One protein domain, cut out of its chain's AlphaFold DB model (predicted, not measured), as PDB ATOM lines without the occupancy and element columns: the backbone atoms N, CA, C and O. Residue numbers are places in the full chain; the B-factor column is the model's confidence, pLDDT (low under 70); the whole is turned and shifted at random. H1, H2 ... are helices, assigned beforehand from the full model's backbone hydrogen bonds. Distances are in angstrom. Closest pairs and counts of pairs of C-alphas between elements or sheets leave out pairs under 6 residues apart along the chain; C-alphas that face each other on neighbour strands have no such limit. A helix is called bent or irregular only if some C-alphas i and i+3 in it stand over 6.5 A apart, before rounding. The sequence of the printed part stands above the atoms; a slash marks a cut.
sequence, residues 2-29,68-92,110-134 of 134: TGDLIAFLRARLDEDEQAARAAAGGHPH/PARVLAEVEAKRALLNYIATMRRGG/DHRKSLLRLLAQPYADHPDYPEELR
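What this domain is: This is residues 2 to 29, 68 to 92 and 110 to 134 of the 134 residues of an uncharacterized protein of Actinoplanes teichomyceticus (UniProt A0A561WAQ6). Two long helices, H1 and H2, lie side by side and run opposite ways, and the shorter H3 packs on one end portion of this pair, at residues 2 to 12 of H1 and 78 to 86 of H2, to make a three-helix up-and-down bundle. After H3, residues 124 to 134 fold back with no named element. The printed part has 78 residues, with named helices H1, H2 and H3 in that order, no named strand, and the class all helix. It is only just loose, close to compact, with a radius of gyration of the C-alphas of 14.1 A; it spans 51 by 26 by 15 A, only just elongated.

How they stand to each other: Begin with H1, residues 2 to 25, and H2, residues 68 to 87: they touch at a shallow tilt of 18 degrees, opposite ways, and their closest C-alphas, those of Ala 20 and Pro 68, are 4.6 A apart. Next look at H3, residues 111 to 123, which touches H1 at a steep tilt of 38 degrees, the same way; their closest C-alphas, Thr 2 and Lys 113, are 6.5 A apart. H3 touches H2 at a shallow tilt of 25 degrees, opposite ways, with the closest C-alphas, Ile 85 and Arg 112, 6.0 A apart. In H1 and H2 every O i to N i+4 pair is within hydrogen-bond range; in H3 7 of 9 are.

Where its parts are: Find C-alpha 2 at (301.523, 244.951, 232.381); from there H1 runs 34.2 A to C-alpha 25. H2 runs 28.9 A from C-alpha 68 at (319.126, 268.147, 233.599) to C-alpha 87. H3 covers 19.9 A and ends at C-alpha 123, (302.421, 261.050, 233.799); it is irregular, with C-alphas 119 and 122 7.1 A apart.

The domain as a whole: The two C-alphas farthest apart, His 29 and Gly 91, are 50.9 A from each other. Residues 30 to 67 are not printed, and C-alphas 29 and 68 are 14.1 A apart across this cut; residues 93 to 109 are not printed either, with 6.9 A between C-alphas 92 and 110. Look for pLDDT under 70 at residues 25 to 29 and 89 to 92; the mean of the printed part is 88.1.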
ATOM      1  N   THR A   2     300.167 244.722 231.806       79.88
ATOM      2  CA  THR A   2     301.523 244.951 232.381       79.88
ATOM      3  C   THR A   2     302.574 245.269 231.312       79.88
ATOM      4  O   THR A   2     303.408 246.135 231.532       79.88
ATOM      5  N   GLY A   3     302.524 244.579 230.164       84.81
ATOM      6  CA  GLY A   3     303.409 244.863 229.029       84.81
ATOM      7  C   GLY A   3     303.194 246.274 228.480       84.81
ATOM      8  O   GLY A   3     304.155 247.021 228.354       84.81
ATOM      9  N   ASP A   4     301.934 246.653 228.270       90.56
ATOM     10  CA  ASP A   4     301.554 247.983 227.775       90.56
ATOM     11  C   ASP A   4     301.992 249.094 228.739       90.56
ATOM     12  O   ASP A   4     302.558 250.091 228.312       90.56
ATOM     13  N   LEU A   5     301.845 248.886 230.054       93.06
ATOM     14  CA  LEU A   5     302.289 249.849 231.063       93.06
ATOM     15  C   LEU A   5     303.822 249.965 231.133       93.06
ATOM     16  O   LEU A   5     304.345 251.054 231.344       93.06
ATOM     17  N   ILE A   6     304.556 248.866 230.925       93.62
ATOM     18  CA  ILE A   6     306.022 248.906 230.794       93.62
ATOM     19  C   ILE A   6     306.424 249.678 229.531       93.62
ATOM     20  O   ILE A   6     307.352 250.480 229.592       93.62
ATOM     21  N   ALA A   7     305.748 249.447 228.403       94.81
ATOM     22  CA  ALA A   7     306.016 250.160 227.156       94.81
ATOM     23  C   ALA A   7     305.735 251.664 227.297       94.81
ATOM     24  O   ALA A   7     306.595 252.471 226.954       94.81
ATOM     25  N   PHE A   8     304.597 252.025 227.896       96.62
ATOM     26  CA  PHE A   8     304.249 253.404 228.238       96.62
ATOM     27  C   PHE A   8     305.332 254.063 229.104       96.62
ATOM     28  O   PHE A   8     305.850 255.115 228.747       96.62
ATOM     29  N   LEU A   9     305.738 253.422 230.208       97.69
ATOM     30  CA  LEU A   9     306.769 253.967 231.100       97.69
ATOM     31  C   LEU A   9     308.119 254.146 230.402       97.69
ATOM     32  O   LEU A   9     308.811 255.120 230.676       97.69
ATOM     33  N   ARG A  10     308.503 253.232 229.504       97.69
ATOM     34  CA  ARG A  10     309.729 253.385 228.706       97.69
ATOM     35  C   ARG A  10     309.652 254.607 227.801       97.69
ATOM     36  O   ARG A  10     310.573 255.409 227.839       97.69
ATOM     37  N   ALA A  11     308.547 254.776 227.075       98.06
ATOM     38  CA  ALA A  11     308.354 255.923 226.191       98.06
ATOM     39  C   ALA A  11     308.446 257.257 226.950       98.06
ATOM     40  O   ALA A  11     309.185 258.145 226.537       98.06
ATOM     41  N   ARG A  12     307.786 257.372 228.109       98.19
ATOM     42  CA  ARG A  12     307.838 258.598 228.923       98.19
ATOM     43  C   ARG A  12     309.230 258.880 229.497       98.19
ATOM     44  O   ARG A  12     309.679 260.017 229.509       98.19
ATOM     45  N   LEU A  13     309.955 257.839 229.913       98.31
ATOM     46  CA  LEU A  13     311.345 257.985 230.361       98.31
ATOM     47  C   LEU A  13     312.294 258.380 229.215       98.31
ATOM     48  O   LEU A  13     313.288 259.060 229.460       98.31
ATOM     49  N   ASP A  14     312.008 257.959 227.981       98.50
ATOM     50  CA  ASP A  14     312.762 258.381 226.797       98.50
ATOM     51  C   ASP A  14     312.501 259.856 226.463       98.50
ATOM     52  O   ASP A  14     313.435 260.567 226.100       98.50
ATOM     53  N   GLU A  15     311.265 260.331 226.621       98.06
ATOM     54  CA  GLU A  15     310.909 261.749 226.470       98.06
ATOM     55  C   GLU A  15     311.588 262.624 227.527       98.06
ATOM     56  O   GLU A  15     312.223 263.619 227.173       98.06
ATOM     57  N   ASP A  16     311.540 262.219 228.800       97.69
ATOM     58  CA  ASP A  16     312.227 262.914 229.894       97.69
ATOM     59  C   ASP A  16     313.742 262.993 229.641       97.69
ATOM     60  O   ASP A  16     314.364 264.041 229.837       97.69
ATOM     61  N   GLU A  17     314.357 261.903 229.162       97.38
ATOM     62  CA  GLU A  17     315.772 261.903 228.789       97.38
ATOM     63  C   GLU A  17     316.057 262.870 227.640       97.38
ATOM     64  O   GLU A  17     317.032 263.621 227.701       97.38
ATOM     65  N   GLN A  18     315.242 262.847 226.585       95.94
ATOM     66  CA  GLN A  18     315.419 263.722 225.426       95.94
ATOM     67  C   GLN A  18     315.312 265.193 225.828       95.94
ATOM     68  O   GLN A  18     316.188 265.982 225.468       95.94
ATOM     69  N   ALA A  19     314.304 265.548 226.625       93.12
ATOM     70  CA  ALA A  19     314.128 266.898 227.145       93.12
ATOM     71  C   ALA A  19     315.317 267.325 228.022       93.12
ATOM     72  O   ALA A  19     315.875 268.406 227.827       93.12
ATOM     73  N   ALA A  20     315.775 266.455 228.929       92.12
ATOM     74  CA  ALA A  20     316.936 266.735 229.766       92.12
ATOM     75  C   ALA A  20     318.223 266.886 228.938       92.12
ATOM     76  O   ALA A  20     318.997 267.813 229.160       92.12
ATOM     77  N   ARG A  21     318.465 266.033 227.937       90.69
ATOM     78  CA  ARG A  21     319.635 266.165 227.050       90.69
ATOM     79  C   ARG A  21     319.583 267.436 226.212       90.69
ATOM     80  O   ARG A  21     320.619 268.078 226.064       90.69
ATOM     81  N   ALA A  22     318.416 267.807 225.690       86.44
ATOM     82  CA  ALA A  22     318.238 269.059 224.961       86.44
ATOM     83  C   ALA A  22     318.551 270.264 225.861       86.44
ATOM     84  O   ALA A  22     319.290 271.157 225.455       86.44
ATOM     85  N   ALA A  23     318.092 270.235 227.116       82.94
ATOM     86  CA  ALA A  23     318.442 271.246 228.104       82.94
ATOM     87  C   ALA A  23     319.936 271.207 228.492       82.94
ATOM     88  O   ALA A  23     320.556 272.238 228.684       82.94
ATOM     89  N   ALA A  24     320.582 270.046 228.584       79.62
ATOM     90  CA  ALA A  24     322.016 269.987 228.887       79.62
ATOM     91  C   ALA A  24     322.898 270.458 227.713       79.62
ATOM     92  O   ALA A  24     323.953 271.051 227.927       79.62
ATOM     93  N   GLY A  25     322.483 270.162 226.477       64.88
ATOM     94  CA  GLY A  25     323.225 270.447 225.248       64.88
ATOM     95  C   GLY A  25     322.928 271.808 224.618       64.88
ATOM     96  O   GLY A  25     323.615 272.175 223.669       64.88
ATOM     97  N   GLY A  26     321.933 272.540 225.131       58.06
ATOM     98  CA  GLY A  26     321.454 273.799 224.561       58.06
ATOM     99  C   GLY A  26     322.544 274.860 224.441       58.06
ATOM    100  O   GLY A  26     322.683 275.449 223.375       58.06
ATOM    101  N   HIS A  27     323.372 275.062 225.474       53.75
ATOM    102  CA  HIS A  27     324.482 276.016 225.400       53.75
ATOM    103  C   HIS A  27     325.658 275.663 226.328       53.75
ATOM    104  O   HIS A  27     325.462 275.372 227.508       53.75
ATOM    105  N   PRO A  28     326.912 275.811 225.855       52.47
ATOM    106  CA  PRO A  28     328.129 275.509 226.620       52.47
ATOM    107  C   PRO A  28     328.389 276.440 227.821       52.47
ATOM    108  O   PRO A  28     329.356 276.239 228.553       52.47
ATOM    109  N   HIS A  29     327.557 277.464 228.028       52.38
ATOM    110  CA  HIS A  29     327.681 278.435 229.121       52.38
ATOM    111  C   HIS A  29     326.594 278.299 230.187       52.38
ATOM    112  O   HIS A  29     326.609 279.055 231.158       52.38
ATOM    113  N   PRO A  68     319.121 269.287 234.505       90.19
ATOM    114  CA  PRO A  68     319.126 268.147 233.599       90.19
ATOM    115  C   PRO A  68     319.967 266.964 234.067       90.19
ATOM    116  O   PRO A  68     319.573 265.821 233.863       90.19
ATOM    117  N   ALA A  69     321.106 267.208 234.722       89.19
ATOM    118  CA  ALA A  69     321.954 266.131 235.230       89.19
ATOM    119  C   ALA A  69     321.214 265.291 236.284       89.19
ATOM    120  O   ALA A  69     321.283 264.061 236.265       89.19
ATOM    121  N   ARG A  70     320.450 265.946 237.167       93.56
ATOM    122  CA  ARG A  70     319.576 265.278 238.132       93.56
ATOM    123  C   ARG A  70     318.470 264.488 237.433       93.56
ATOM    124  O   ARG A  70     318.260 263.333 237.796       93.56
ATOM    125  N   VAL A  71     317.796 265.071 236.439       95.44
ATOM    126  CA  VAL A  71     316.725 264.389 235.686       95.44
ATOM    127  C   VAL A  71     317.253 263.129 234.996       95.44
ATOM    128  O   VAL A  71     316.647 262.067 235.125       95.44
ATOM    129  N   LEU A  72     318.420 263.201 234.349       95.88
ATOM    130  CA  LEU A  72     319.058 262.044 233.711       95.88
ATOM    131  C   LEU A  72     319.359 260.922 234.716       95.88
ATOM    132  O   LEU A  72     319.068 259.758 234.439       95.88
ATOM    133  N   ALA A  73     319.872 261.265 235.902       96.44
ATOM    134  CA  ALA A  73     320.106 260.291 236.966       96.44
ATOM    135  C   ALA A  73     318.798 259.641 237.461       96.44
ATOM    136  O   ALA A  73     318.759 258.442 237.746       96.44
ATOM    137  N   GLU A  74     317.701 260.400 237.546       97.69
ATOM    138  CA  GLU A  74     316.392 259.846 237.902       97.69
ATOM    139  C   GLU A  74     315.811 258.946 236.809       97.69
ATOM    140  O   GLU A  74     315.229 257.907 237.134       97.69
ATOM    141  N   VAL A  75     315.978 259.299 235.532       98.31
ATOM    142  CA  VAL A  75     315.580 258.444 234.405       98.31
ATOM    143  C   VAL A  75     316.314 257.108 234.469       98.31
ATOM    144  O   VAL A  75     315.675 256.055 234.400       98.31
ATOM    145  N   GLU A  76     317.633 257.126 234.666       98.25
ATOM    146  CA  GLU A  76     318.437 255.910 234.796       98.25
ATOM    147  C   GLU A  76     317.953 255.039 235.967       98.25
ATOM    148  O   GLU A  76     317.691 253.843 235.795       98.25
ATOM    149  N   ALA A  77     317.739 255.644 237.139       98.31
ATOM    150  CA  ALA A  77     317.235 254.941 238.316       98.31
ATOM    151  C   ALA A  77     315.851 254.309 238.071       98.31
ATOM    152  O   ALA A  77     315.620 253.144 238.416       98.31
ATOM    153  N   LYS A  78     314.929 255.039 237.431       98.12
ATOM    154  CA  LYS A  78     313.586 254.540 237.093       98.12
ATOM    155  C   LYS A  78     313.645 253.421 236.050       98.12
ATOM    156  O   LYS A  78     312.902 252.448 236.178       98.12
ATOM    157  N   ARG A  79     314.556 253.482 235.070       97.94
ATOM    158  CA  ARG A  79     314.789 252.388 234.107       97.94
ATOM    159  C   ARG A  79     315.343 251.138 234.782       97.94
ATOM    160  O   ARG A  79     314.862 250.037 234.504       97.94
ATOM    161  N   ALA A  80     316.307 251.286 235.690       96.75
ATOM    162  CA  ALA A  80     316.839 250.171 236.471       96.75
ATOM    163  C   ALA A  80     315.735 249.501 237.305       96.75
ATOM    164  O   ALA A  80     315.586 248.276 237.276       96.75
ATOM    165  N   LEU A  81     314.896 250.301 237.970       94.81
ATOM    166  CA  LEU A  81     313.737 249.805 238.707       94.81
ATOM    167  C   LEU A  81     312.719 249.111 237.788       94.81
ATOM    168  O   LEU A  81     312.229 248.035 238.123       94.81
ATOM    169  N   LEU A  82     312.430 249.668 236.611       94.62
ATOM    170  CA  LEU A  82     311.512 249.064 235.644       94.62
ATOM    171  C   LEU A  82     312.021 247.706 235.139       94.62
ATOM    172  O   LEU A  82     311.247 246.754 235.035       94.62
ATOM    173  N   ASN A  83     313.327 247.590 234.884       92.25
ATOM    174  CA  ASN A  83     313.962 246.326 234.519       92.25
ATOM    175  C   ASN A  83     313.877 245.304 235.660       92.25
ATOM    176  O   ASN A  83     313.559 244.143 235.413       92.25
ATOM    177  N   TYR A  84     314.080 245.731 236.908       90.06
ATOM    178  CA  TYR A  84     313.893 244.873 238.079       90.06
ATOM    179  C   TYR A  84     312.437 244.396 238.225       90.06
ATOM    180  O   TYR A  84     312.180 243.215 238.438       90.06
ATOM    181  N   ILE A  85     311.457 245.278 238.025       88.88
ATOM    182  CA  ILE A  85     310.030 244.925 238.039       88.88
ATOM    183  C   ILE A  85     309.695 243.922 236.922       88.88
ATOM    184  O   ILE A  85     308.888 243.013 237.129       88.88
ATOM    185  N   ALA A  86     310.321 244.042 235.749       85.62
ATOM    186  CA  ALA A  86     310.110 243.124 234.631       85.62
ATOM    187  C   ALA A  86     310.612 241.694 234.915       85.62
ATOM    188  O   ALA A  86     310.047 240.742 234.372       85.62
ATOM    189  N   THR A  87     311.622 241.525 235.777       83.25
ATOM    190  CA  THR A  87     312.129 240.200 236.181       83.25
ATOM    191  C   THR A  87     311.333 239.573 237.328       83.25
ATOM    192  O   THR A  87     311.456 238.367 237.566       83.25
ATOM    193  N   MET A  88     310.471 240.337 238.015       81.19
ATOM    194  CA  MET A  88     309.597 239.798 239.059       81.19
ATOM    195  C   MET A  88     308.643 238.742 238.484       81.19
ATOM    196  O   MET A  88     307.892 238.985 237.530       81.19
ATOM    197  N   ARG A  89     308.631 237.555 239.105       69.06
ATOM    198  CA  ARG A  89     307.676 236.490 238.774       69.06
ATOM    199  C   ARG A  89     306.240 236.958 239.040       69.06
ATOM    200  O   ARG A  89     305.983 237.730 239.958       69.06
ATOM    201  N   ARG A  90     305.288 236.475 238.229       59.97
ATOM    202  CA  ARG A  90     303.855 236.677 238.495       59.97
ATOM    203  C   ARG A  90     303.492 235.932 239.785       59.97
ATOM    204  O   ARG A  90     303.667 234.719 239.834       59.97
ATOM    205  N   GLY A  91     302.967 236.646 240.777       53.09
ATOM    206  CA  GLY A  91     302.592 236.086 242.080       53.09
ATOM    207  C   GLY A  91     303.626 236.400 243.161       53.09
ATOM    208  O   GLY A  91     304.826 236.298 242.927       53.09
ATOM    209  N   GLY A  92     303.136 236.841 244.324       49.25
ATOM    210  CA  GLY A  92     303.936 237.320 245.450       49.25
ATOM    211  C   GLY A  92     305.041 236.361 245.894       49.25
ATOM    212  O   GLY A  92     304.993 235.155 245.654       49.25
ATOM    213  N   ASP A 110     298.767 241.935 242.626       75.75
ATOM    214  CA  ASP A 110     299.994 241.734 241.841       75.75
ATOM    215  C   ASP A 110     300.952 242.900 242.135       75.75
ATOM    216  O   ASP A 110     300.756 244.011 241.639       75.75
ATOM    217  N   HIS A 111     301.964 242.661 242.979       77.81
ATOM    218  CA  HIS A 111     302.861 243.702 243.489       77.81
ATOM    219  C   HIS A 111     303.559 244.422 242.340       77.81
ATOM    220  O   HIS A 111     303.748 245.635 242.376       77.81
ATOM    221  N   ARG A 112     303.854 243.686 241.267       84.06
ATOM    222  CA  ARG A 112     304.406 244.230 240.034       84.06
ATOM    223  C   ARG A 112     303.457 245.253 239.408       84.06
ATOM    224  O   ARG A 112     303.890 246.334 239.030       84.06
ATOM    225  N   LYS A 113     302.156 244.948 239.331       85.56
ATOM    226  CA  LYS A 113     301.141 245.882 238.815       85.56
ATOM    227  C   LYS A 113     301.035 247.123 239.705       85.56
ATOM    228  O   LYS A 113     300.945 248.223 239.171       85.56
ATOM    229  N   SER A 114     301.089 246.964 241.026       87.94
ATOM    230  CA  SER A 114     301.075 248.095 241.964       87.94
ATOM    231  C   SER A 114     302.285 249.015 241.781       87.94
ATOM    232  O   SER A 114     302.116 250.225 241.681       87.94
ATOM    233  N   LEU A 115     303.492 248.456 241.655       90.25
ATOM    234  CA  LEU A 115     304.713 249.239 241.443       90.25
ATOM    235  C   LEU A 115     304.696 249.999 240.112       90.25
ATOM    236  O   LEU A 115     305.057 251.172 240.071       90.25
ATOM    237  N   LEU A 116     304.229 249.366 239.034       93.00
ATOM    238  CA  LEU A 116     304.112 250.035 237.736       93.00
ATOM    239  C   LEU A 116     303.110 251.194 237.771       93.00
ATOM    240  O   LEU A 116     303.359 252.232 237.168       93.00
ATOM    241  N   ARG A 117     301.998 251.048 238.503       93.00
ATOM    242  CA  ARG A 117     301.022 252.133 238.694       93.00
ATOM    243  C   ARG A 117     301.614 253.321 239.444       93.00
ATOM    244  O   ARG A 117     301.346 254.455 239.065       93.00
ATOM    245  N   LEU A 118     302.424 253.061 240.472       94.12
ATOM    246  CA  LEU A 118     303.128 254.108 241.217       94.12
ATOM    247  C   LEU A 118     304.133 254.846 240.328       94.12
ATOM    248  O   LEU A 118     304.174 256.071 240.347       94.12
ATOM    249  N   LEU A 119     304.888 254.118 239.503       96.12
ATOM    250  CA  LEU A 119     305.818 254.729 238.549       96.12
ATOM    251  C   LEU A 119     305.123 255.550 237.462       96.12
ATOM    252  O   LEU A 119     305.746 256.449 236.908       96.12
ATOM    253  N   ALA A 120     303.859 255.253 237.159       96.75
ATOM    254  CA  ALA A 120     303.097 255.977 236.150       96.75
ATOM    255  C   ALA A 120     302.487 257.289 236.673       96.75
ATOM    256  O   ALA A 120     302.133 258.133 235.861       96.75
ATOM    257  N   GLN A 121     302.376 257.482 237.995       96.12
ATOM    258  CA  GLN A 121     301.732 258.660 238.601       96.12
ATOM    259  C   GLN A 121     302.220 260.017 238.060       96.12
ATOM    260  O   GLN A 121     301.368 260.862 237.802       96.12
ATOM    261  N   PRO A 122     303.529 260.245 237.818       96.12
ATOM    262  CA  PRO A 122     304.002 261.526 237.284       96.12
ATOM    263  C   PRO A 122     303.457 261.871 235.890       96.12
ATOM    264  O   PRO A 122     303.543 263.019 235.477       96.12
ATOM    265  N   TYR A 123     302.902 260.894 235.169       97.25
ATOM    266  CA  TYR A 123     302.421 261.050 233.799       97.25
ATOM    267  C   TYR A 123     300.890 261.025 233.697       97.25
ATOM    268  O   TYR A 123     300.375 260.794 232.608       97.25
ATOM    269  N   ALA A 124     300.156 261.221 234.800       96.62
ATOM    270  CA  ALA A 124     298.688 261.157 234.820       96.62
ATOM    271  C   ALA A 124     298.016 262.125 233.822       96.62
ATOM    272  O   ALA A 124     296.999 261.789 233.213       96.62
ATOM    273  N   ASP A 125     298.637 263.286 233.603       95.94
ATOM    274  CA  ASP A 125     298.169 264.313 232.665       95.94
ATOM    275  C   ASP A 125     298.617 264.062 231.215       95.94
ATOM    276  O   ASP A 125     298.232 264.794 230.301       95.94
ATOM    277  N   HIS A 126     299.423 263.025 230.966       96.31
ATOM    278  CA  HIS A 126     299.895 262.709 229.623       96.31
ATOM    279  C   HIS A 126     298.721 262.232 228.741       96.31
ATOM    280  O   HIS A 126     297.909 261.423 229.199       96.31
ATOM    281  N   PRO A 127     298.610 262.654 227.464       95.44
ATOM    282  CA  PRO A 127     297.512 262.238 226.582       95.44
ATOM    283  C   PRO A 127     297.394 260.711 226.478       95.44
ATOM    284  O   PRO A 127     296.318 260.165 226.718       95.44
ATOM    285  N   ASP A 128     298.521 260.028 226.258       95.56
ATOM    286  CA  ASP A 128     298.596 258.558 226.203       95.56
ATOM    287  C   ASP A 128     298.488 257.852 227.570       95.56
ATOM    288  O   ASP A 128     298.758 256.651 227.653       95.56
ATOM    289  N   TYR A 129     298.200 258.564 228.668       95.12
ATOM    290  CA  TYR A 129     298.071 257.922 229.976       95.12
ATOM    291  C   TYR A 129     296.962 256.858 229.931       95.12
ATOM    292  O   TYR A 129     295.853 257.175 229.485       95.12
ATOM    293  N   PRO A 130     297.226 255.608 230.365       92.12
ATOM    294  CA  PRO A 130     296.250 254.530 230.248       92.12
ATOM    295  C   PRO A 130     294.934 254.871 230.954       92.12
ATOM    296  O   PRO A 130     294.935 255.179 232.146       92.12
ATOM    297  N   GLU A 131     293.809 254.782 230.239       88.00
ATOM    298  CA  GLU A 131     292.486 255.129 230.780       88.00
ATOM    299  C   GLU A 131     292.128 254.309 232.019       88.00
ATOM    300  O   GLU A 131     291.525 254.830 232.947       88.00
ATOM    301  N   GLU A 132     292.564 253.050 232.097       84.00
ATOM    302  CA  GLU A 132     292.347 252.194 233.269       84.00
ATOM    303  C   GLU A 132     293.045 252.662 234.564       84.00
ATOM    304  O   GLU A 132     292.900 252.009 235.607       84.00
ATOM    305  N   LEU A 133     293.890 253.694 234.478       85.31
ATOM    306  CA  LEU A 133     294.610 254.306 235.592       85.31
ATOM    307  C   LEU A 133     294.162 255.745 235.885       85.31
ATOM    308  O   LEU A 133     294.619 256.278 236.898       85.31
ATOM    309  N   ARG A 134     293.335 256.356 235.023       80.69
ATOM    310  CA  ARG A 134     292.674 257.640 235.314       80.69
ATOM    311  C   ARG A 134     291.599 257.444 236.379       80.69
ATOM    312  O   ARG A 134     291.458 258.363 237.212       80.69
TER     313      ARG A 134